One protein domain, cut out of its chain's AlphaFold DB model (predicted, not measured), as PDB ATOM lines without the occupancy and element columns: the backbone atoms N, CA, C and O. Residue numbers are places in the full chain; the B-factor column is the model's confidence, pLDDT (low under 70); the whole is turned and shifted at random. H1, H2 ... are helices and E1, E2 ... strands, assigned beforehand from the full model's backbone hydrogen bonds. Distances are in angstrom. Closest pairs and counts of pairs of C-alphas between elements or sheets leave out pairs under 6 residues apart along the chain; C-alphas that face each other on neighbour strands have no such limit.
ATOM      1  N   ASP A 107     171.529 309.499 200.655       79.50
ATOM      2  CA  ASP A 107     171.115 308.475 201.624       79.50
ATOM      3  C   ASP A 107     170.989 309.059 203.047       79.50
ATOM      4  O   ASP A 107     171.959 309.618 203.573       79.50
ATOM      5  N   PRO A 108     169.828 308.913 203.717       84.94
ATOM      6  CA  PRO A 108     169.638 309.428 205.069       84.94
ATOM      7  C   PRO A 108     170.371 308.588 206.124       84.94
ATOM      8  O   PRO A 108     170.401 307.358 206.055       84.94
ATOM      9  N   ILE A 109     170.878 309.248 207.166       90.06
ATOM     10  CA  ILE A 109     171.371 308.637 208.401       90.06
ATOM     11  C   ILE A 109     170.178 308.049 209.160       90.06
ATOM     12  O   ILE A 109     169.219 308.741 209.510       90.06
ATOM     13  N   VAL A 110     170.264 306.758 209.464       91.19
ATOM     14  CA  VAL A 110     169.335 306.011 210.311       91.19
ATOM     15  C   VAL A 110     170.091 305.556 211.554       91.19
ATOM     16  O   VAL A 110     170.896 304.624 211.504       91.19
ATOM     17  N   ILE A 111     169.837 306.203 212.690       91.19
ATOM     18  CA  ILE A 111     170.453 305.828 213.969       91.19
ATOM     19  C   ILE A 111     169.834 304.517 214.458       91.19
ATOM     20  O   ILE A 111     168.612 304.390 214.597       91.19
ATOM     21  N   ARG A 112     170.678 303.514 214.695       92.81
ATOM     22  CA  ARG A 112     170.269 302.175 215.131       92.81
ATOM     23  C   ARG A 112     170.340 302.047 216.643       92.81
ATOM     24  O   ARG A 112     169.353 301.628 217.242       92.81
ATOM     25  N   SER A 113     171.445 302.457 217.250       90.00
ATOM     26  CA  SER A 113     171.602 302.469 218.702       90.00
ATOM     27  C   SER A 113     172.550 303.579 219.144       90.00
ATOM     28  O   SER A 113     173.450 303.980 218.403       90.00
ATOM     29  N   VAL A 114     172.338 304.056 220.366       89.69
ATOM     30  CA  VAL A 114     173.219 304.985 221.074       89.69
ATOM     31  C   VAL A 114     173.492 304.369 222.437       89.69
ATOM     32  O   VAL A 114     172.565 303.914 223.108       89.69
ATOM     33  N   ALA A 115     174.758 304.296 222.825       86.12
ATOM     34  CA  ALA A 115     175.175 303.793 224.123       86.12
ATOM     35  C   ALA A 115     176.021 304.846 224.839       86.12
ATOM     36  O   ALA A 115     176.994 305.342 224.270       86.12
ATOM     37  N   CYS A 116     175.661 305.138 226.088       84.50
ATOM     38  CA  CYS A 116     176.438 305.950 227.019       84.50
ATOM     39  C   CYS A 116     176.931 305.052 228.155       84.50
ATOM     40  O   CYS A 116     176.140 304.336 228.764       84.50
ATOM     41  N   GLY A 117     178.239 305.040 228.414       72.56
ATOM     42  CA  GLY A 117     178.912 304.083 229.305       72.56
ATOM     43  C   GLY A 117     178.573 304.132 230.808       72.56
ATOM     44  O   GLY A 117     179.293 303.506 231.583       72.56
ATOM     45  N   GLY A 118     177.519 304.836 231.234       72.06
ATOM     46  CA  GLY A 118     177.089 304.961 232.631       72.06
ATOM     47  C   GLY A 118     175.730 304.287 232.906       72.06
ATOM     48  O   GLY A 118     174.835 304.331 232.062       72.06
ATOM     49  N   PRO A 119     175.523 303.648 234.074       63.25
ATOM     50  CA  PRO A 119     174.227 303.092 234.447       63.25
ATOM     51  C   PRO A 119     173.253 304.215 234.839       63.25
ATOM     52  O   PRO A 119     173.235 304.623 235.995       63.25
ATOM     53  N   GLY A 120     172.415 304.685 233.907       59.41
ATOM     54  CA  GLY A 120     171.197 305.414 234.291       59.41
ATOM     55  C   GLY A 120     170.694 306.570 233.430       59.41
ATOM     56  O   GLY A 120     169.611 307.051 233.743       59.41
ATOM     57  N   GLU A 121     171.368 307.007 232.362       58.31
ATOM     58  CA  GLU A 121     170.900 308.176 231.591       58.31
ATOM     59  C   GLU A 121     170.843 307.903 230.080       58.31
ATOM     60  O   GLU A 121     171.851 307.628 229.434       58.31
ATOM     61  N   SER A 122     169.630 307.962 229.519       56.66
ATOM     62  CA  SER A 122     169.326 307.785 228.089       56.66
ATOM     63  C   SER A 122     168.965 309.103 227.392       56.66
ATOM     64  O   SER A 122     168.260 309.082 226.384       56.66
ATOM     65  N   VAL A 123     169.377 310.250 227.945       60.34
ATOM     66  CA  VAL A 123     168.894 311.578 227.515       60.34
ATOM     67  C   VAL A 123     169.337 311.917 226.080       60.34
ATOM     68  O   VAL A 123     168.636 312.631 225.373       60.34
ATOM     69  N   ASP A 124     170.429 311.317 225.598       69.00
ATOM     70  CA  ASP A 124     171.019 311.662 224.299       69.00
ATOM     71  C   ASP A 124     170.436 310.938 223.065       69.00
ATOM     72  O   ASP A 124     170.637 311.418 221.952       69.00
ATOM     73  N   ASP A 125     169.724 309.804 223.187       83.50
ATOM     74  CA  ASP A 125     169.255 309.070 221.985       83.50
ATOM     75  C   ASP A 125     168.145 309.833 221.250       83.50
ATOM     76  O   ASP A 125     168.171 309.957 220.026       83.50
ATOM     77  N   GLU A 126     167.183 310.391 221.985       82.62
ATOM     78  CA  GLU A 126     166.059 311.123 221.394       82.62
ATOM     79  C   GLU A 126     166.525 312.434 220.749       82.62
ATOM     80  O   GLU A 126     166.140 312.743 219.619       82.62
ATOM     81  N   GLN A 127     167.437 313.155 221.407       86.00
ATOM     82  CA  GLN A 127     167.989 314.408 220.898       86.00
ATOM     83  C   GLN A 127     168.929 314.186 219.704       86.00
ATOM     84  O   GLN A 127     168.854 314.928 218.718       86.00
ATOM     85  N   LEU A 128     169.746 313.124 219.721       88.62
ATOM     86  CA  LEU A 128     170.559 312.729 218.571       88.62
ATOM     87  C   LEU A 128     169.676 312.292 217.394       88.62
ATOM     88  O   LEU A 128     169.918 312.709 216.262       88.62
ATOM     89  N   ARG A 129     168.632 311.486 217.628       90.69
ATOM     90  CA  ARG A 129     167.685 311.083 216.574       90.69
ATOM     91  C   ARG A 129     166.959 312.287 215.985       90.69
ATOM     92  O   ARG A 129     166.905 312.386 214.764       90.69
ATOM     93  N   ALA A 130     166.480 313.211 216.814       86.50
ATOM     94  CA  ALA A 130     165.845 314.445 216.353       86.50
ATOM     95  C   ALA A 130     166.806 315.321 215.530       86.50
ATOM     96  O   ALA A 130     166.404 315.926 214.539       86.50
ATOM     97  N   SER A 131     168.086 315.354 215.909       86.62
ATOM     98  CA  SER A 131     169.088 316.201 215.255       86.62
ATOM     99  C   SER A 131     169.678 315.587 213.983       86.62
ATOM    100  O   SER A 131     170.051 316.323 213.070       86.62
ATOM    101  N   CYS A 132     169.790 314.257 213.913       89.56
ATOM    102  CA  CYS A 132     170.588 313.574 212.895       89.56
ATOM    103  C   CYS A 132     169.814 312.600 212.001       89.56
ATOM    104  O   CYS A 132     170.280 312.322 210.894       89.56
ATOM    105  N   ALA A 133     168.673 312.050 212.435       84.19
ATOM    106  CA  ALA A 133     167.939 311.096 211.607       84.19
ATOM    107  C   ALA A 133     167.370 311.790 210.358       84.19
ATOM    108  O   ALA A 133     166.816 312.883 210.437       84.19
ATOM    109  N   GLY A 134     167.519 311.159 209.191       80.19
ATOM    110  CA  GLY A 134     167.040 311.715 207.919       80.19
ATOM    111  C   GLY A 134     168.018 312.658 207.209       80.19
ATOM    112  O   GLY A 134     167.772 313.012 206.060       80.19
ATOM    113  N   ARG A 135     169.139 313.033 207.839       86.31
ATOM    114  CA  ARG A 135     170.187 313.881 207.234       86.31
ATOM    115  C   ARG A 135     171.300 313.024 206.636       86.31
ATOM    116  O   ARG A 135     171.494 311.908 207.087       86.31
ATOM    117  N   SER A 136     172.053 313.517 205.658       82.06
ATOM    118  CA  SER A 136     173.204 312.792 205.074       82.06
ATOM    119  C   SER A 136     174.520 313.025 205.828       82.06
ATOM    120  O   SER A 136     175.422 312.185 205.811       82.06
ATOM    121  N   TYR A 137     174.598 314.147 206.543       88.56
ATOM    122  CA  TYR A 137     175.665 314.504 207.467       88.56
ATOM    123  C   TYR A 137     175.049 315.074 208.743       88.56
ATOM    124  O   TYR A 137     174.118 315.882 208.694       88.56
ATOM    125  N   CYS A 138     175.571 314.665 209.893       91.06
ATOM    126  CA  CYS A 138     175.224 315.259 211.172       91.06
ATOM    127  C   CYS A 138     176.439 315.258 212.081       91.06
ATOM    128  O   CYS A 138     177.202 314.295 212.092       91.06
ATOM    129  N   ALA A 139     176.587 316.301 212.885       89.50
ATOM    130  CA  ALA A 139     177.622 316.325 213.892       89.50
ATOM    131  C   ALA A 139     177.051 316.810 215.223       89.50
ATOM    132  O   ALA A 139     176.431 317.871 215.294       89.50
ATOM    133  N   TYR A 140     177.239 315.994 216.255       90.44
ATOM    134  CA  TYR A 140     176.549 316.084 217.537       90.44
ATOM    135  C   TYR A 140     177.550 316.001 218.683       90.44
ATOM    136  O   TYR A 140     178.457 315.170 218.648       90.44
ATOM    137  N   THR A 141     177.390 316.845 219.698       90.44
ATOM    138  CA  THR A 141     178.217 316.796 220.908       90.44
ATOM    139  C   THR A 141     177.408 316.119 222.011       90.44
ATOM    140  O   THR A 141     176.431 316.715 222.461       90.44
ATOM    141  N   PRO A 142     177.769 314.893 222.423       85.69
ATOM    142  CA  PRO A 142     177.012 314.157 223.424       85.69
ATOM    143  C   PRO A 142     177.183 314.744 224.824       85.69
ATOM    144  O   PRO A 142     178.257 315.228 225.185       85.69
ATOM    145  N   VAL A 143     176.127 314.646 225.626       83.75
ATOM    146  CA  VAL A 143     176.106 314.947 227.057       83.75
ATOM    147  C   VAL A 143     175.945 313.620 227.795       83.75
ATOM    148  O   VAL A 143     174.866 313.268 228.259       83.75
ATOM    149  N   CYS A 144     177.036 312.855 227.880       78.62
ATOM    150  CA  CYS A 144     177.041 311.562 228.556       78.62
ATOM    151  C   CYS A 144     178.227 311.415 229.512       78.62
ATOM    152  O   CYS A 144     179.379 311.629 229.136       78.62
ATOM    153  N   GLU A 145     177.956 310.974 230.745       73.12
ATOM    154  CA  GLU A 145     178.989 310.537 231.687       73.12
ATOM    155  C   GLU A 145     179.510 309.146 231.277       73.12
ATOM    156  O   GLU A 145     179.042 308.108 231.745       73.12
ATOM    157  N   GLY A 146     180.465 309.105 230.344       77.38
ATOM    158  CA  GLY A 146     181.143 307.871 229.935       77.38
ATOM    159  C   GLY A 146     181.444 307.785 228.442       77.38
ATOM    160  O   GLY A 146     181.366 308.763 227.707       77.38
ATOM    161  N   GLU A 147     181.818 306.588 227.980       82.50
ATOM    162  CA  GLU A 147     182.070 306.353 226.555       82.50
ATOM    163  C   GLU A 147     180.754 306.450 225.768       82.50
ATOM    164  O   GLU A 147     179.819 305.689 226.024       82.50
ATOM    165  N   PHE A 148     180.690 307.394 224.827       88.12
ATOM    166  CA  PHE A 148     179.561 307.575 223.920       88.12
ATOM    167  C   PHE A 148     179.818 306.842 222.602       88.12
ATOM    168  O   PHE A 148     180.828 307.073 221.932       88.12
ATOM    169  N   VAL A 149     178.906 305.953 222.213       89.81
ATOM    170  CA  VAL A 149     179.017 305.158 220.986       89.81
ATOM    171  C   VAL A 149     177.696 305.205 220.227       89.81
ATOM    172  O   VAL A 149     176.666 304.781 220.745       89.81
ATOM    173  N   VAL A 150     177.733 305.661 218.973       92.31
ATOM    174  CA  VAL A 150     176.566 305.668 218.075       92.31
ATOM    175  C   VAL A 150     176.759 304.618 216.999       92.31
ATOM    176  O   VAL A 150     177.752 304.656 216.273       92.31
ATOM    177  N   GLN A 151     175.788 303.720 216.846       93.62
ATOM    178  CA  GLN A 151     175.670 302.876 215.663       93.62
ATOM    179  C   GLN A 151     174.604 303.450 214.734       93.62
ATOM    180  O   GLN A 151     173.446 303.619 215.121       93.62
ATOM    181  N   TYR A 152     174.980 303.726 213.491       93.06
ATOM    182  CA  TYR A 152     174.099 304.290 212.474       93.06
ATOM    183  C   TYR A 152     174.257 303.558 211.144       93.06
ATOM    184  O   TYR A 152     175.203 302.805 210.923       93.06
ATOM    185  N   GLN A 153     173.287 303.752 210.265       91.88
ATOM    186  CA  GLN A 153     173.215 303.128 208.958       91.88
ATOM    187  C   GLN A 153     172.829 304.173 207.914       91.88
ATOM    188  O   GLN A 153     172.101 305.107 208.230       91.88
ATOM    189  N   CYS A 154     173.305 304.012 206.685       88.50
ATOM    190  CA  CYS A 154     172.984 304.905 205.577       88.50
ATOM    191  C   CYS A 154     171.900 304.277 204.703       88.50
ATOM    192  O   CYS A 154     172.059 303.146 204.245       88.50
ATOM    193  N   GLY A 155     170.786 304.988 204.526       82.25
ATOM    194  CA  GLY A 155     169.638 304.537 203.746       82.25
ATOM    195  C   GLY A 155     168.693 303.586 204.494       82.25
ATOM    196  O   GLY A 155     169.045 302.915 205.466       82.25
ATOM    197  N   ALA A 156     167.444 303.510 204.023       62.72
ATOM    198  CA  ALA A 156     166.372 302.734 204.660       62.72
ATOM    199  C   ALA A 156     166.391 301.216 204.346       62.72
ATOM    200  O   ALA A 156     165.498 300.489 204.773       62.72
ATOM    201  N   GLY A 157     167.400 300.704 203.627       57.59
ATOM    202  CA  GLY A 157     167.557 299.267 203.343       57.59
ATOM    203  C   GLY A 157     166.562 298.664 202.343       57.59
ATOM    204  O   GLY A 157     166.315 297.462 202.371       57.59
ATOM    205  N   GLY A 158     165.994 299.479 201.450       49.62
ATOM    206  CA  GLY A 158     164.906 299.073 200.550       49.62
ATOM    207  C   GLY A 158     165.277 298.215 199.331       49.62
ATOM    208  O   GLY A 158     164.371 297.750 198.649       49.62
ATOM    209  N   TRP A 159     166.559 297.973 199.031       49.44
ATOM    210  CA  TRP A 159     166.952 297.447 197.713       49.44
ATOM    211  C   TRP A 159     168.065 296.397 197.759       49.44
ATOM    212  O   TRP A 159     169.118 296.608 197.184       49.44
ATOM    213  N   GLY A 160     167.876 295.262 198.440       54.34
ATOM    214  CA  GLY A 160     168.756 294.077 198.314       54.34
ATOM    215  C   GLY A 160     170.212 294.216 198.808       54.34
ATOM    216  O   GLY A 160     170.872 293.203 199.040       54.34
ATOM    217  N   TRP A 161     170.694 295.434 199.037       54.59
ATOM    218  CA  TRP A 161     171.976 295.754 199.644       54.59
ATOM    219  C   TRP A 161     171.851 295.659 201.162       54.59
ATOM    220  O   TRP A 161     170.924 296.206 201.762       54.59
ATOM    221  N   ARG A 162     172.776 294.931 201.795       56.31
ATOM    222  CA  ARG A 162     172.887 294.884 203.257       56.31
ATOM    223  C   ARG A 162     173.524 296.198 203.689       56.31
ATOM    224  O   ARG A 162     174.718 296.354 203.453       56.31
ATOM    225  N   PRO A 163     172.782 297.143 204.280       69.00
ATOM    226  CA  PRO A 163     173.364 298.441 204.535       69.00
ATOM    227  C   PRO A 163     174.325 298.293 205.719       69.00
ATOM    228  O   PRO A 163     173.989 297.671 206.731       69.00
ATOM    229  N   GLU A 164     175.553 298.775 205.565       77.00
ATOM    230  CA  GLU A 164     176.618 298.544 206.537       77.00
ATOM    231  C   GLU A 164     176.354 299.346 207.819       77.00
ATOM    232  O   GLU A 164     176.052 300.541 207.778       77.00
ATOM    233  N   LEU A 165     176.426 298.676 208.973       84.94
ATOM    234  CA  LEU A 165     176.270 299.320 210.272       84.94
ATOM    235  C   LEU A 165     177.588 300.013 210.637       84.94
ATOM    236  O   LEU A 165     178.588 299.350 210.905       84.94
ATOM    237  N   ARG A 166     177.591 301.344 210.662       90.62
ATOM    238  CA  ARG A 166     178.756 302.156 211.026       90.62
ATOM    239  C   ARG A 166     178.708 302.510 212.502       90.62
ATOM    240  O   ARG A 166     177.634 302.697 213.064       90.62
ATOM    241  N   THR A 167     179.876 302.602 213.132       91.06
ATOM    242  CA  THR A 167     180.008 303.018 214.535       91.06
ATOM    243  C   THR A 167     180.855 304.283 214.610       91.06
ATOM    244  O   THR A 167     181.963 304.292 214.079       91.06
ATOM    245  N   ALA A 168     180.356 305.327 215.272       89.31
ATOM    246  CA  ALA A 168     181.089 306.564 215.530       89.31
ATOM    247  C   ALA A 168     181.302 306.770 217.036       89.31
ATOM    248  O   ALA A 168     180.443 306.417 217.850       89.31
ATOM    249  N   ARG A 169     182.464 307.329 217.391       90.62
ATOM    250  CA  ARG A 169     182.862 307.683 218.762       90.62
ATOM    251  C   ARG A 169     183.397 309.119 218.771       90.62
ATOM    252  O   ARG A 169     184.001 309.513 217.774       90.62
ATOM    253  N   PRO A 170     183.181 309.893 219.845       86.00
ATOM    254  CA  PRO A 170     183.666 311.264 219.932       86.00
ATOM    255  C   PRO A 170     185.190 311.304 220.058       86.00
ATOM    256  O   PRO A 170     185.798 310.451 220.711       86.00
ATOM    257  N   GLU A 171     185.816 312.328 219.477       78.12
ATOM    258  CA  GLU A 171     187.239 312.612 219.686       78.12
ATOM    259  C   GLU A 171     187.455 313.270 221.062       78.12
ATOM    260  O   GLU A 171     187.572 314.487 221.195       78.12
ATOM    261  N   GLY A 172     187.463 312.452 222.116       77.31
ATOM    262  CA  GLY A 172     187.692 312.877 223.501       77.31
ATOM    263  C   GLY A 172     186.421 312.937 224.367       77.31
ATOM    264  O   GLY A 172     185.316 312.764 223.859       77.31
ATOM    265  N   PRO A 173     186.562 313.175 225.688       62.81
ATOM    266  CA  PRO A 173     185.464 313.081 226.662       62.81
ATOM    267  C   PRO A 173     184.334 314.103 226.458       62.81
ATOM    268  O   PRO A 173     183.238 313.869 226.939       62.81
ATOM    269  N   ASN A 174     184.584 315.179 225.700       70.19
ATOM    270  CA  ASN A 174     183.581 316.150 225.233       70.19
ATOM    271  C   ASN A 174     183.658 316.332 223.700       70.19
ATOM    272  O   ASN A 174     183.378 317.410 223.176       70.19
ATOM    273  N   GLY A 175     184.166 315.323 222.986       77.50
ATOM    274  CA  GLY A 175     184.403 315.399 221.549       77.50
ATOM    275  C   GLY A 175     183.103 315.417 220.751       77.50
ATOM    276  O   GLY A 175     182.105 314.815 221.138       77.50
ATOM    277  N   ARG A 176     183.121 316.085 219.600       87.19
ATOM    278  CA  ARG A 176     182.022 316.041 218.629       87.19
ATOM    279  C   ARG A 176     182.025 314.676 217.931       87.19
ATOM    280  O   ARG A 176     183.084 314.186 217.543       87.19
ATOM    281  N   VAL A 177     180.856 314.064 217.766       89.44
ATOM    282  CA  VAL A 177     180.660 312.864 216.943       89.44
ATOM    283  C   VAL A 177     180.161 313.289 215.578       89.44
ATOM    284  O   VAL A 177     179.117 313.931 215.488       89.44
ATOM    285  N   GLU A 178     180.867 312.900 214.520       90.12
ATOM    286  CA  GLU A 178     180.437 313.147 213.144       90.12
ATOM    287  C   GLU A 178     179.892 311.857 212.513       90.12
ATOM    288  O   GLU A 178     180.566 310.827 212.447       90.12
ATOM    289  N   LEU A 179     178.635 311.908 212.073       91.81
ATOM    290  CA  LEU A 179     177.931 310.844 211.366       91.81
ATOM    291  C   LEU A 179     177.892 311.218 209.885       91.81
ATOM    292  O   LEU A 179     177.325 312.250 209.522       91.81
ATOM    293  N   ILE A 180     178.500 310.392 209.031       87.00
ATOM    294  CA  ILE A 180     178.636 310.687 207.601       87.00
ATOM    295  C   ILE A 180     178.167 309.490 206.784       87.00
ATOM    296  O   ILE A 180     178.772 308.409 206.817       87.00
ATOM    297  N   CYS A 181     177.114 309.702 206.003       85.69
ATOM    298  CA  CYS A 181     176.723 308.786 204.948       85.69
ATOM    299  C   CYS A 181     177.402 309.198 203.646       85.69
ATOM    300  O   CYS A 181     177.094 310.226 203.053       85.69
ATOM    301  N   GLY A 182     178.417 308.416 203.263       65.31
ATOM    302  CA  GLY A 182     179.163 308.625 202.026       65.31
ATOM    303  C   GLY A 182     178.336 308.214 200.810       65.31
ATOM    304  O   GLY A 182     177.554 307.273 200.884       65.31
ATOM    305  N   PHE A 183     178.538 308.918 199.701       62.12
ATOM    306  CA  PHE A 183     177.853 308.682 198.435       62.12
ATOM    307  C   PHE A 183     178.522 307.523 197.690       62.12
ATOM    308  O   PHE A 183     179.633 307.693 197.180       62.12
ATOM    309  N   GLU A 184     177.883 306.356 197.612       54.84
ATOM    310  CA  GLU A 184     178.329 305.331 196.663       54.84
ATOM    311  C   GLU A 184     177.937 305.719 195.216       54.84
ATOM    312  O   GLU A 184     176.919 306.379 195.005       54.84
ATOM    313  N   PRO A 185     178.769 305.390 194.208       48.34
ATOM    314  CA  PRO A 185     178.703 305.982 192.869       48.34
ATOM    315  C   PRO A 185     177.708 305.354 191.868       48.34
ATOM    316  O   PRO A 185     177.808 305.679 190.686       48.34
ATOM    317  N   GLU A 186     176.753 304.503 192.263       50.12
ATOM    318  CA  GLU A 186     175.809 303.887 191.304       50.12
ATOM    319  C   GLU A 186     174.333 304.248 191.563       50.12
ATOM    320  O   GLU A 186     173.923 304.383 192.716       50.12
ATOM    321  N   PRO A 187     173.514 304.457 190.510       49.69
ATOM    322  CA  PRO A 187     172.382 305.371 190.599       49.69
ATOM    323  C   PRO A 187     171.058 304.656 190.910       49.69
ATOM    324  O   PRO A 187     170.653 303.763 190.159       49.69
ATOM    325  N   PRO A 188     170.292 305.088 191.927       52.31
ATOM    326  CA  PRO A 188     168.846 304.937 191.909       52.31
ATOM    327  C   PRO A 188     168.176 306.123 191.187       52.31
ATOM    328  O   PRO A 188     168.816 307.123 190.865       52.31
TER     329      PRO A 188
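What this domain is: This is residues 107 to 188 of the 1210 residues of an uncharacterized protein of Deltaproteobacteria bacterium (UniProt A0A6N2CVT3). A small sandwich, two sheets face to face: the strongly twisted sheet E1 - E3 - E4 and the smaller pair E2 - E5, with H1 packed over E1 and E3. The printed 82 residues run E1, H1, E2, E3, E4, E5; both sheets are antiparallel. The class is mixed, with under half of the residues in named elements; it is compact, radius of gyration 13.3 A, spanning 42 by 20 by 18 A.

How they stand to each other: E1, residues 109 to 116, bends by 63 degrees at residue 112. H1, residues 123 to 132, has 5 of 6 O i to N i+4 pairs within hydrogen-bond range; its closest C-alphas to E1 are Asp 125 and Val 114, 5.8 A. E2, residues 137 to 140, neighbours E5, residues 177 to 180 (N 138 and O 179, 3.0 A). E3, residues 148 to 154, neighbours E1 (N 110 and O 153, 2.8 A) and forms a hairpin with E4, residues 165 to 168 (N 152 and O 166, 2.9 A).

Where its parts are: E1 runs 19.5 A from C-alpha 109 (171.371, 308.637, 208.401); E3 spans 19.7 A, H1 14.9 A. E5 ends at (178.636, 310.687, 207.601).

The domain as a whole: The printed part has no cut and no long link. pLDDT is under 70 at residues 119 to 124, 156 to 163, 173 and 182 to 188.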